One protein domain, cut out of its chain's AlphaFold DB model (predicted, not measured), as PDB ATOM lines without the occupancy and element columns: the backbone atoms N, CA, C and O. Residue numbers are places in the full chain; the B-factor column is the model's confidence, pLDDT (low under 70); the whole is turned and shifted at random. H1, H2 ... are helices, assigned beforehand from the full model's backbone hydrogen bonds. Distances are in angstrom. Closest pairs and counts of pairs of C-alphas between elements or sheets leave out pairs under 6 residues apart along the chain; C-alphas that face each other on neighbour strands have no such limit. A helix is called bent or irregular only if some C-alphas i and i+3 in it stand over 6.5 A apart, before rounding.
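Overview. This is residues 312 to 376 of the 383 residues of an uncharacterized protein of Acidimicrobiaceae bacterium (UniProt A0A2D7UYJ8). Three helices, H1, H2 and H3, lie side by side as a small body, and H5 leads away as an arm whose residues 370 to 376 stick out. The 65 printed residues hold five named helices, H1 to H5, and no named strand: all helix, only just compact, close to loose, radius of gyration of the C-alphas 12.4 A, spans 37 by 21 by 18 A.

Along the chain. H1, residues 312 to 324, begins at C-alpha (219.802, 169.532, 179.004), measures 20.0 A and is irregular, C-alphas 312 and 315 being 7.6 A apart. H2 is residues 334 to 341, 10.3 A; H3 346 to 354, 12.6 A; H4 357 to 360, 5.3 A. H5, residues 363 to 376, 19.8 A, ends at C-alpha (239.707, 144.775, 200.578).

Arrangement. The hub H1 touches H2, a hairpin at a shallow tilt of 32 degrees, opposite ways; closest C-alphas Trp 316 and Leu 336, 7.1 A. H1 touches H3 at a shallow tilt of 30 degrees, the same way; closest C-alphas Trp 316 and Leu 346, 6.3 A. With residues 323 to 324 alone H1 only just touches H4, 3 pairs of C-alphas within 8 A, closest Tyr 324 and Trp 359, 5.8 A. H5 is close to H1 but not clearly touching; closest C-alphas Leu 323 and Asn 364, 6.6 A. Every O i to N i+4 pair is within hydrogen-bond range in H2, H3 and H5, 8 of 9 in H1; H4 is too short for one.

Size, cuts and confidence. The C-alphas farthest apart, Thr 332 and Ala 376, are 38.6 A apart. The printed part has no cut and no long link; pLDDT is under 70 at residues 374 and 376.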
ATOM      1  N   TYR A 312     219.008 170.621 179.571       94.00
ATOM      2  CA  TYR A 312     219.802 169.532 179.004       94.00
ATOM      3  C   TYR A 312     220.898 169.039 179.965       94.00
ATOM      4  O   TYR A 312     221.067 167.835 180.163       94.00
ATOM      5  N   ALA A 313     221.625 169.964 180.591       95.19
ATOM      6  CA  ALA A 313     222.766 169.673 181.450       95.19
ATOM      7  C   ALA A 313     222.376 169.231 182.872       95.19
ATOM      8  O   ALA A 313     223.240 168.729 183.596       95.19
ATOM      9  N   ASP A 314     221.115 169.393 183.295       95.25
ATOM     10  CA  ASP A 314     220.651 169.150 184.673       95.25
ATOM     11  C   ASP A 314     221.135 167.811 185.275       95.25
ATOM     12  O   ASP A 314     221.671 167.820 186.391       95.25
ATOM     13  N   PRO A 315     221.083 166.665 184.560       95.12
ATOM     14  CA  PRO A 315     221.588 165.402 185.097       95.12
ATOM     15  C   PRO A 315     223.090 165.433 185.425       95.12
ATOM     16  O   PRO A 315     223.508 164.928 186.470       95.12
ATOM     17  N   TRP A 316     223.910 166.044 184.565       95.62
ATOM     18  CA  TRP A 316     225.352 166.185 184.788       95.62
ATOM     19  C   TRP A 316     225.647 167.204 185.890       95.62
ATOM     20  O   TRP A 316     226.504 166.954 186.738       95.62
ATOM     21  N   ARG A 317     224.902 168.315 185.933       95.56
ATOM     22  CA  ARG A 317     225.023 169.354 186.968       95.56
ATOM     23  C   ARG A 317     224.742 168.799 188.362       95.56
ATOM     24  O   ARG A 317     225.518 169.055 189.282       95.56
ATOM     25  N   ARG A 318     223.690 167.988 188.518       95.25
ATOM     26  CA  ARG A 318     223.362 167.307 189.784       95.25
ATOM     27  C   ARG A 318     224.469 166.369 190.235       95.25
ATOM     28  O   ARG A 318     224.877 166.420 191.386       95.25
ATOM     29  N   VAL A 319     224.972 165.541 189.322       94.25
ATOM     30  CA  VAL A 319     226.064 164.603 189.613       94.25
ATOM     31  C   VAL A 319     227.343 165.335 190.008       94.25
ATOM     32  O   VAL A 319     228.042 164.898 190.917       94.25
ATOM     33  N   HIS A 320     227.657 166.440 189.336       94.44
ATOM     34  CA  HIS A 320     228.811 167.265 189.669       94.44
ATOM     35  C   HIS A 320     228.675 167.872 191.071       94.44
ATOM     36  O   HIS A 320     229.583 167.737 191.890       94.44
ATOM     37  N   ALA A 321     227.521 168.480 191.362       94.62
ATOM     38  CA  ALA A 321     227.197 169.032 192.675       94.62
ATOM     39  C   ALA A 321     227.278 167.971 193.784       94.62
ATOM     40  O   ALA A 321     227.874 168.217 194.827       94.62
ATOM     41  N   GLU A 322     226.741 166.774 193.534       93.50
ATOM     42  CA  GLU A 322     226.789 165.639 194.456       93.50
ATOM     43  C   GLU A 322     228.231 165.188 194.712       93.50
ATOM     44  O   GLU A 322     228.669 165.136 195.857       93.50
ATOM     45  N   LEU A 323     229.007 164.897 193.664       91.44
ATOM     46  CA  LEU A 323     230.355 164.344 193.815       91.44
ATOM     47  C   LEU A 323     231.346 165.338 194.424       91.44
ATOM     48  O   LEU A 323     232.203 164.920 195.208       91.44
ATOM     49  N   TYR A 324     231.244 166.619 194.066       92.81
ATOM     50  CA  TYR A 324     232.106 167.670 194.604       92.81
ATOM     51  C   TYR A 324     231.565 168.346 195.864       92.81
ATOM     52  O   TYR A 324     232.262 169.198 196.404       92.81
ATOM     53  N   GLU A 325     230.362 167.986 196.324       90.00
ATOM     54  CA  GLU A 325     229.695 168.610 197.481       90.00
ATOM     55  C   GLU A 325     229.562 170.135 197.316       90.00
ATOM     56  O   GLU A 325     229.794 170.921 198.231       90.00
ATOM     57  N   THR A 326     229.218 170.562 196.102       91.31
ATOM     58  CA  THR A 326     229.151 171.974 195.698       91.31
ATOM     59  C   THR A 326     227.755 172.330 195.197       91.31
ATOM     60  O   THR A 326     226.904 171.462 195.006       91.31
ATOM     61  N   SER A 327     227.493 173.620 194.984       91.38
ATOM     62  CA  SER A 327     226.294 174.060 194.268       91.38
ATOM     63  C   SER A 327     226.304 173.563 192.817       91.38
ATOM     64  O   SER A 327     227.355 173.223 192.272       91.38
ATOM     65  N   MET A 328     225.135 173.556 192.170       92.12
ATOM     66  CA  MET A 328     225.046 173.204 190.752       92.12
ATOM     67  C   MET A 328     225.949 174.122 189.915       92.12
ATOM     68  O   MET A 328     225.748 175.337 189.960       92.12
ATOM     69  N   PRO A 329     226.915 173.570 189.159       92.50
ATOM     70  CA  PRO A 329     227.787 174.372 188.304       92.50
ATOM     71  C   PRO A 329     226.983 175.036 187.181       92.50
ATOM     72  O   PRO A 329     225.873 174.599 186.857       92.50
ATOM     73  N   ASP A 330     227.535 176.082 186.579       91.44
ATOM     74  CA  ASP A 330     227.032 176.672 185.340       91.44
ATOM     75  C   ASP A 330     227.866 176.197 184.136       91.44
ATOM     76  O   ASP A 330     228.678 175.275 184.243       91.44
ATOM     77  N   HIS A 331     227.626 176.788 182.968       91.12
ATOM     78  CA  HIS A 331     228.300 176.420 181.722       91.12
ATOM     79  C   HIS A 331     229.776 176.844 181.675       91.12
ATOM     80  O   HIS A 331     230.478 176.474 180.738       91.12
ATOM     81  N   THR A 332     230.256 177.610 182.660       91.06
ATOM     82  CA  THR A 332     231.655 178.046 182.740       91.06
ATOM     83  C   THR A 332     232.552 177.019 183.435       91.06
ATOM     84  O   THR A 332     233.777 177.105 183.329       91.06
ATOM     85  N   ASP A 333     231.973 176.013 184.106       92.06
ATOM     86  CA  ASP A 333     232.742 174.915 184.691       92.06
ATOM     87  C   ASP A 333     233.354 174.038 183.588       92.06
ATOM     88  O   ASP A 333     232.653 173.442 182.764       92.06
ATOM     89  N   SER A 334     234.686 173.955 183.570       89.56
ATOM     90  CA  SER A 334     235.432 173.310 182.489       89.56
ATOM     91  C   SER A 334     235.204 171.802 182.399       89.56
ATOM     92  O   SER A 334     235.229 171.254 181.296       89.56
ATOM     93  N   ASP A 335     235.002 171.125 183.535       90.38
ATOM     94  CA  ASP A 335     234.809 169.674 183.558       90.38
ATOM     95  C   ASP A 335     233.430 169.327 182.988       90.38
ATOM     96  O   ASP A 335     233.303 168.414 182.163       90.38
ATOM     97  N   LEU A 336     232.409 170.104 183.365       92.69
ATOM     98  CA  LEU A 336     231.059 169.964 182.834       92.69
ATOM     99  C   LEU A 336     230.979 170.333 181.351       92.69
ATOM    100  O   LEU A 336     230.456 169.548 180.557       92.69
ATOM    101  N   ALA A 337     231.493 171.505 180.972       90.62
ATOM    102  CA  ALA A 337     231.432 171.995 179.598       90.62
ATOM    103  C   ALA A 337     232.083 170.996 178.634       90.62
ATOM    104  O   ALA A 337     231.495 170.647 177.609       90.62
ATOM    105  N   LYS A 338     233.245 170.448 179.011       91.31
ATOM    106  CA  LYS A 338     233.930 169.420 178.228       91.31
ATOM    107  C   LYS A 338     233.117 168.132 178.118       91.31
ATOM    108  O   LYS A 338     232.992 167.584 177.029       91.31
ATOM    109  N   ALA A 339     232.542 167.651 179.219       92.75
ATOM    110  CA  ALA A 339     231.749 166.426 179.199       92.75
ATOM    111  C   ALA A 339     230.523 166.532 178.281       92.75
ATOM    112  O   ALA A 339     230.207 165.573 177.575       92.75
ATOM    113  N   LEU A 340     229.856 167.688 178.279       93.56
ATOM    114  CA  LEU A 340     228.701 167.953 177.421       93.56
ATOM    115  C   LEU A 340     229.109 168.133 175.952       93.56
ATOM    116  O   LEU A 340     228.446 167.581 175.073       93.56
ATOM    117  N   ALA A 341     230.212 168.839 175.685       91.06
ATOM    118  CA  ALA A 341     230.749 169.013 174.334       91.06
ATOM    119  C   ALA A 341     231.182 167.673 173.708       91.06
ATOM    120  O   ALA A 341     230.826 167.374 172.570       91.06
ATOM    121  N   ASP A 342     231.864 166.823 174.483       91.31
ATOM    122  CA  ASP A 342     232.335 165.502 174.045       91.31
ATOM    123  C   ASP A 342     231.195 164.465 173.926       91.31
ATOM    124  O   ASP A 342     231.414 163.348 173.457       91.31
ATOM    125  N   GLY A 343     229.976 164.787 174.384       89.75
ATOM    126  CA  GLY A 343     228.857 163.839 174.409       89.75
ATOM    127  C   GLY A 343     229.039 162.697 175.410       89.75
ATOM    128  O   GLY A 343     228.556 161.584 175.193       89.75
ATOM    129  N   SER A 344     229.763 162.946 176.501       92.38
ATOM    130  CA  SER A 344     230.067 161.930 177.505       92.38
ATOM    131  C   SER A 344     228.801 161.427 178.194       92.38
ATOM    132  O   SER A 344     227.994 162.206 178.711       92.38
ATOM    133  N   SER A 345     228.667 160.103 178.301       93.56
ATOM    134  CA  SER A 345     227.602 159.503 179.101       93.56
ATOM    135  C   SER A 345     227.722 159.922 180.573       93.56
ATOM    136  O   SER A 345     228.818 160.136 181.096       93.56
ATOM    137  N   LEU A 346     226.596 159.974 181.290       92.19
ATOM    138  CA  LEU A 346     226.580 160.322 182.717       92.19
ATOM    139  C   LEU A 346     227.426 159.353 183.569       92.19
ATOM    140  O   LEU A 346     228.024 159.748 184.570       92.19
ATOM    141  N   SER A 347     227.522 158.085 183.155       92.62
ATOM    142  CA  SER A 347     228.376 157.080 183.804       92.62
ATOM    143  C   SER A 347     229.862 157.394 183.628       92.62
ATOM    144  O   SER A 347     230.632 157.320 184.589       92.62
ATOM    145  N   ASP A 348     230.277 157.774 182.421       93.31
ATOM    146  CA  ASP A 348     231.679 158.080 182.143       93.31
ATOM    147  C   ASP A 348     232.095 159.407 182.769       93.31
ATOM    148  O   ASP A 348     233.173 159.488 183.354       93.31
ATOM    149  N   TYR A 349     231.195 160.390 182.791       94.12
ATOM    150  CA  TYR A 349     231.410 161.641 183.509       94.12
ATOM    151  C   TYR A 349     231.677 161.423 185.007       94.12
ATOM    152  O   TYR A 349     232.666 161.930 185.542       94.12
ATOM    153  N   ARG A 350     230.880 160.573 185.678       92.56
ATOM    154  CA  ARG A 350     231.119 160.180 187.083       92.56
ATOM    155  C   ARG A 350     232.512 159.589 187.288       92.56
ATOM    156  O   ARG A 350     233.182 159.917 188.265       92.56
ATOM    157  N   LYS A 351     232.955 158.707 186.386       90.31
ATOM    158  CA  LYS A 351     234.295 158.101 186.464       90.31
ATOM    159  C   LYS A 351     235.390 159.147 186.272       90.31
ATOM    160  O   LYS A 351     236.409 159.061 186.949       90.31
ATOM    161  N   THR A 352     235.196 160.100 185.363       89.50
ATOM    162  CA  THR A 352     236.151 161.185 185.112       89.50
ATOM    163  C   THR A 352     236.299 162.073 186.341       89.50
ATOM    164  O   THR A 352     237.421 162.251 186.806       89.50
ATOM    165  N   ILE A 353     235.190 162.512 186.950       90.75
ATOM    166  CA  ILE A 353     235.210 163.311 188.188       90.75
ATOM    167  C   ILE A 353     235.971 162.589 189.305       90.75
ATOM    168  O   ILE A 353     236.850 163.177 189.935       90.75
ATOM    169  N   ARG A 354     235.707 161.293 189.517       88.81
ATOM    170  CA  ARG A 354     236.371 160.499 190.568       88.81
ATOM    171  C   ARG A 354     237.882 160.332 190.377       88.81
ATOM    172  O   ARG A 354     238.578 159.945 191.307       88.81
ATOM    173  N   LYS A 355     238.407 160.608 189.183       86.62
ATOM    174  CA  LYS A 355     239.854 160.601 188.916       86.62
ATOM    175  C   LYS A 355     240.513 161.954 189.180       86.62
ATOM    176  O   LYS A 355     241.737 162.040 189.144       86.62
ATOM    177  N   THR A 356     239.735 163.009 189.410       86.50
ATOM    178  CA  THR A 356     240.271 164.353 189.649       86.50
ATOM    179  C   THR A 356     240.763 164.514 191.085       86.50
ATOM    180  O   THR A 356     240.158 164.013 192.035       86.50
ATOM    181  N   ASN A 357     241.827 165.302 191.268       86.06
ATOM    182  CA  ASN A 357     242.337 165.644 192.601       86.06
ATOM    183  C   ASN A 357     241.306 166.407 193.443       86.06
ATOM    184  O   ASN A 357     241.280 166.263 194.662       86.06
ATOM    185  N   ARG A 358     240.439 167.191 192.790       86.62
ATOM    186  CA  ARG A 358     239.360 167.936 193.446       86.62
ATOM    187  C   ARG A 358     238.391 166.994 194.165       86.62
ATOM    188  O   ARG A 358     237.940 167.320 195.255       86.62
ATOM    189  N   TRP A 359     238.116 165.818 193.597       89.75
ATOM    190  CA  TRP A 359     237.192 164.858 194.197       89.75
ATOM    191  C   TRP A 359     237.813 164.189 195.420       89.75
ATOM    192  O   TRP A 359     237.151 164.067 196.436       89.75
ATOM    193  N   LEU A 360     239.105 163.850 195.380       85.50
ATOM    194  CA  LEU A 360     239.805 163.216 196.509       85.50
ATOM    195  C   LEU A 360     239.747 164.031 197.816       85.50
ATOM    196  O   LEU A 360     239.930 163.474 198.898       85.50
ATOM    197  N   GLY A 361     239.498 165.341 197.725       84.69
ATOM    198  CA  GLY A 361     239.325 166.219 198.879       84.69
ATOM    199  C   GLY A 361     237.957 166.141 199.568       84.69
ATOM    200  O   GLY A 361     237.843 166.652 200.682       84.69
ATOM    201  N   THR A 362     236.945 165.523 198.950       89.50
ATOM    202  CA  THR A 362     235.545 165.544 199.416       89.50
ATOM    203  C   THR A 362     235.241 164.453 200.439       89.50
ATOM    204  O   THR A 362     235.999 163.490 200.602       89.50
ATOM    205  N   GLN A 363     234.124 164.588 201.152       86.56
ATOM    206  CA  GLN A 363     233.670 163.594 202.124       86.56
ATOM    207  C   GLN A 363     233.236 162.296 201.428       86.56
ATOM    208  O   GLN A 363     233.636 161.206 201.834       86.56
ATOM    209  N   ASN A 364     232.567 162.418 200.284       83.69
ATOM    210  CA  ASN A 364     232.181 161.324 199.403       83.69
ATOM    211  C   ASN A 364     233.380 160.486 198.933       83.69
ATOM    212  O   ASN A 364     233.281 159.259 198.838       83.69
ATOM    213  N   ALA A 365     234.528 161.113 198.650       84.62
ATOM    214  CA  ALA A 365     235.744 160.376 198.317       84.62
ATOM    215  C   ALA A 365     236.296 159.603 199.517       84.62
ATOM    216  O   ALA A 365     236.670 158.439 199.372       84.62
ATOM    217  N   ARG A 366     236.299 160.214 200.708       85.38
ATOM    218  CA  ARG A 366     236.730 159.546 201.947       85.38
ATOM    219  C   ARG A 366     235.856 158.333 202.250       85.38
ATOM    220  O   ARG A 366     236.398 157.257 202.493       85.38
ATOM    221  N   ASP A 367     234.538 158.475 202.156       85.31
ATOM    222  CA  ASP A 367     233.589 157.390 202.414       85.31
ATOM    223  C   ASP A 367     233.745 156.246 201.402       85.31
ATOM    224  O   ASP A 367     233.766 155.070 201.779       85.31
ATOM    225  N   SER A 368     233.942 156.575 200.118       82.94
ATOM    226  CA  SER A 368     234.200 155.576 199.075       82.94
ATOM    227  C   SER A 368     235.516 154.830 199.318       82.94
ATOM    228  O   SER A 368     235.539 153.601 199.241       82.94
ATOM    229  N   LEU A 369     236.597 155.540 199.662       82.38
ATOM    230  CA  LEU A 369     237.907 154.939 199.940       82.38
ATOM    231  C   LEU A 369     237.881 154.056 201.194       82.38
ATOM    232  O   LEU A 369     238.428 152.956 201.177       82.38
ATOM    233  N   ILE A 370     237.221 154.497 202.270       80.44
ATOM    234  CA  ILE A 370     237.066 153.713 203.505       80.44
ATOM    235  C   ILE A 370     236.245 152.449 203.237       80.44
ATOM    236  O   ILE A 370     236.617 151.369 203.702       80.44
ATOM    237  N   SER A 371     235.157 152.555 202.469       75.88
ATOM    238  CA  SER A 371     234.338 151.406 202.073       75.88
ATOM    239  C   SER A 371     235.143 150.390 201.256       75.88
ATOM    240  O   SER A 371     235.142 149.200 201.581       75.88
ATOM    241  N   GLU A 372     235.902 150.849 200.256       77.12
ATOM    242  CA  GLU A 372     236.751 149.988 199.425       77.12
ATOM    243  C   GLU A 372     237.887 149.337 200.225       77.12
ATOM    244  O   GLU A 372     238.100 148.128 200.105       77.12
ATOM    245  N   LEU A 373     238.562 150.087 201.104       72.06
ATOM    246  CA  LEU A 373     239.588 149.560 202.011       72.06
ATOM    247  C   LEU A 373     239.013 148.529 202.985       72.06
ATOM    248  O   LEU A 373     239.618 147.482 203.196       72.06
ATOM    249  N   SER A 374     237.821 148.774 203.529       68.94
ATOM    250  CA  SER A 374     237.126 147.827 204.410       68.94
ATOM    251  C   SER A 374     236.713 146.550 203.671       68.94
ATOM    252  O   SER A 374     236.628 145.469 204.256       68.94
ATOM    253  N   LEU A 375     236.419 146.646 202.374       71.94
ATOM    254  CA  LEU A 375     236.056 145.504 201.537       71.94
ATOM    255  C   LEU A 375     237.299 144.701 201.122       71.94
ATOM    256  O   LEU A 375     237.270 143.470 201.136       71.94
ATOM    257  N   ALA A 376     238.406 145.385 200.823       68.62
ATOM    258  CA  ALA A 376     239.707 144.775 200.578       68.62
ATOM    259  C   ALA A 376     240.271 144.108 201.844       68.62
ATOM    260  O   ALA A 376     240.716 142.966 201.774       68.62
TER     261      ALA A 376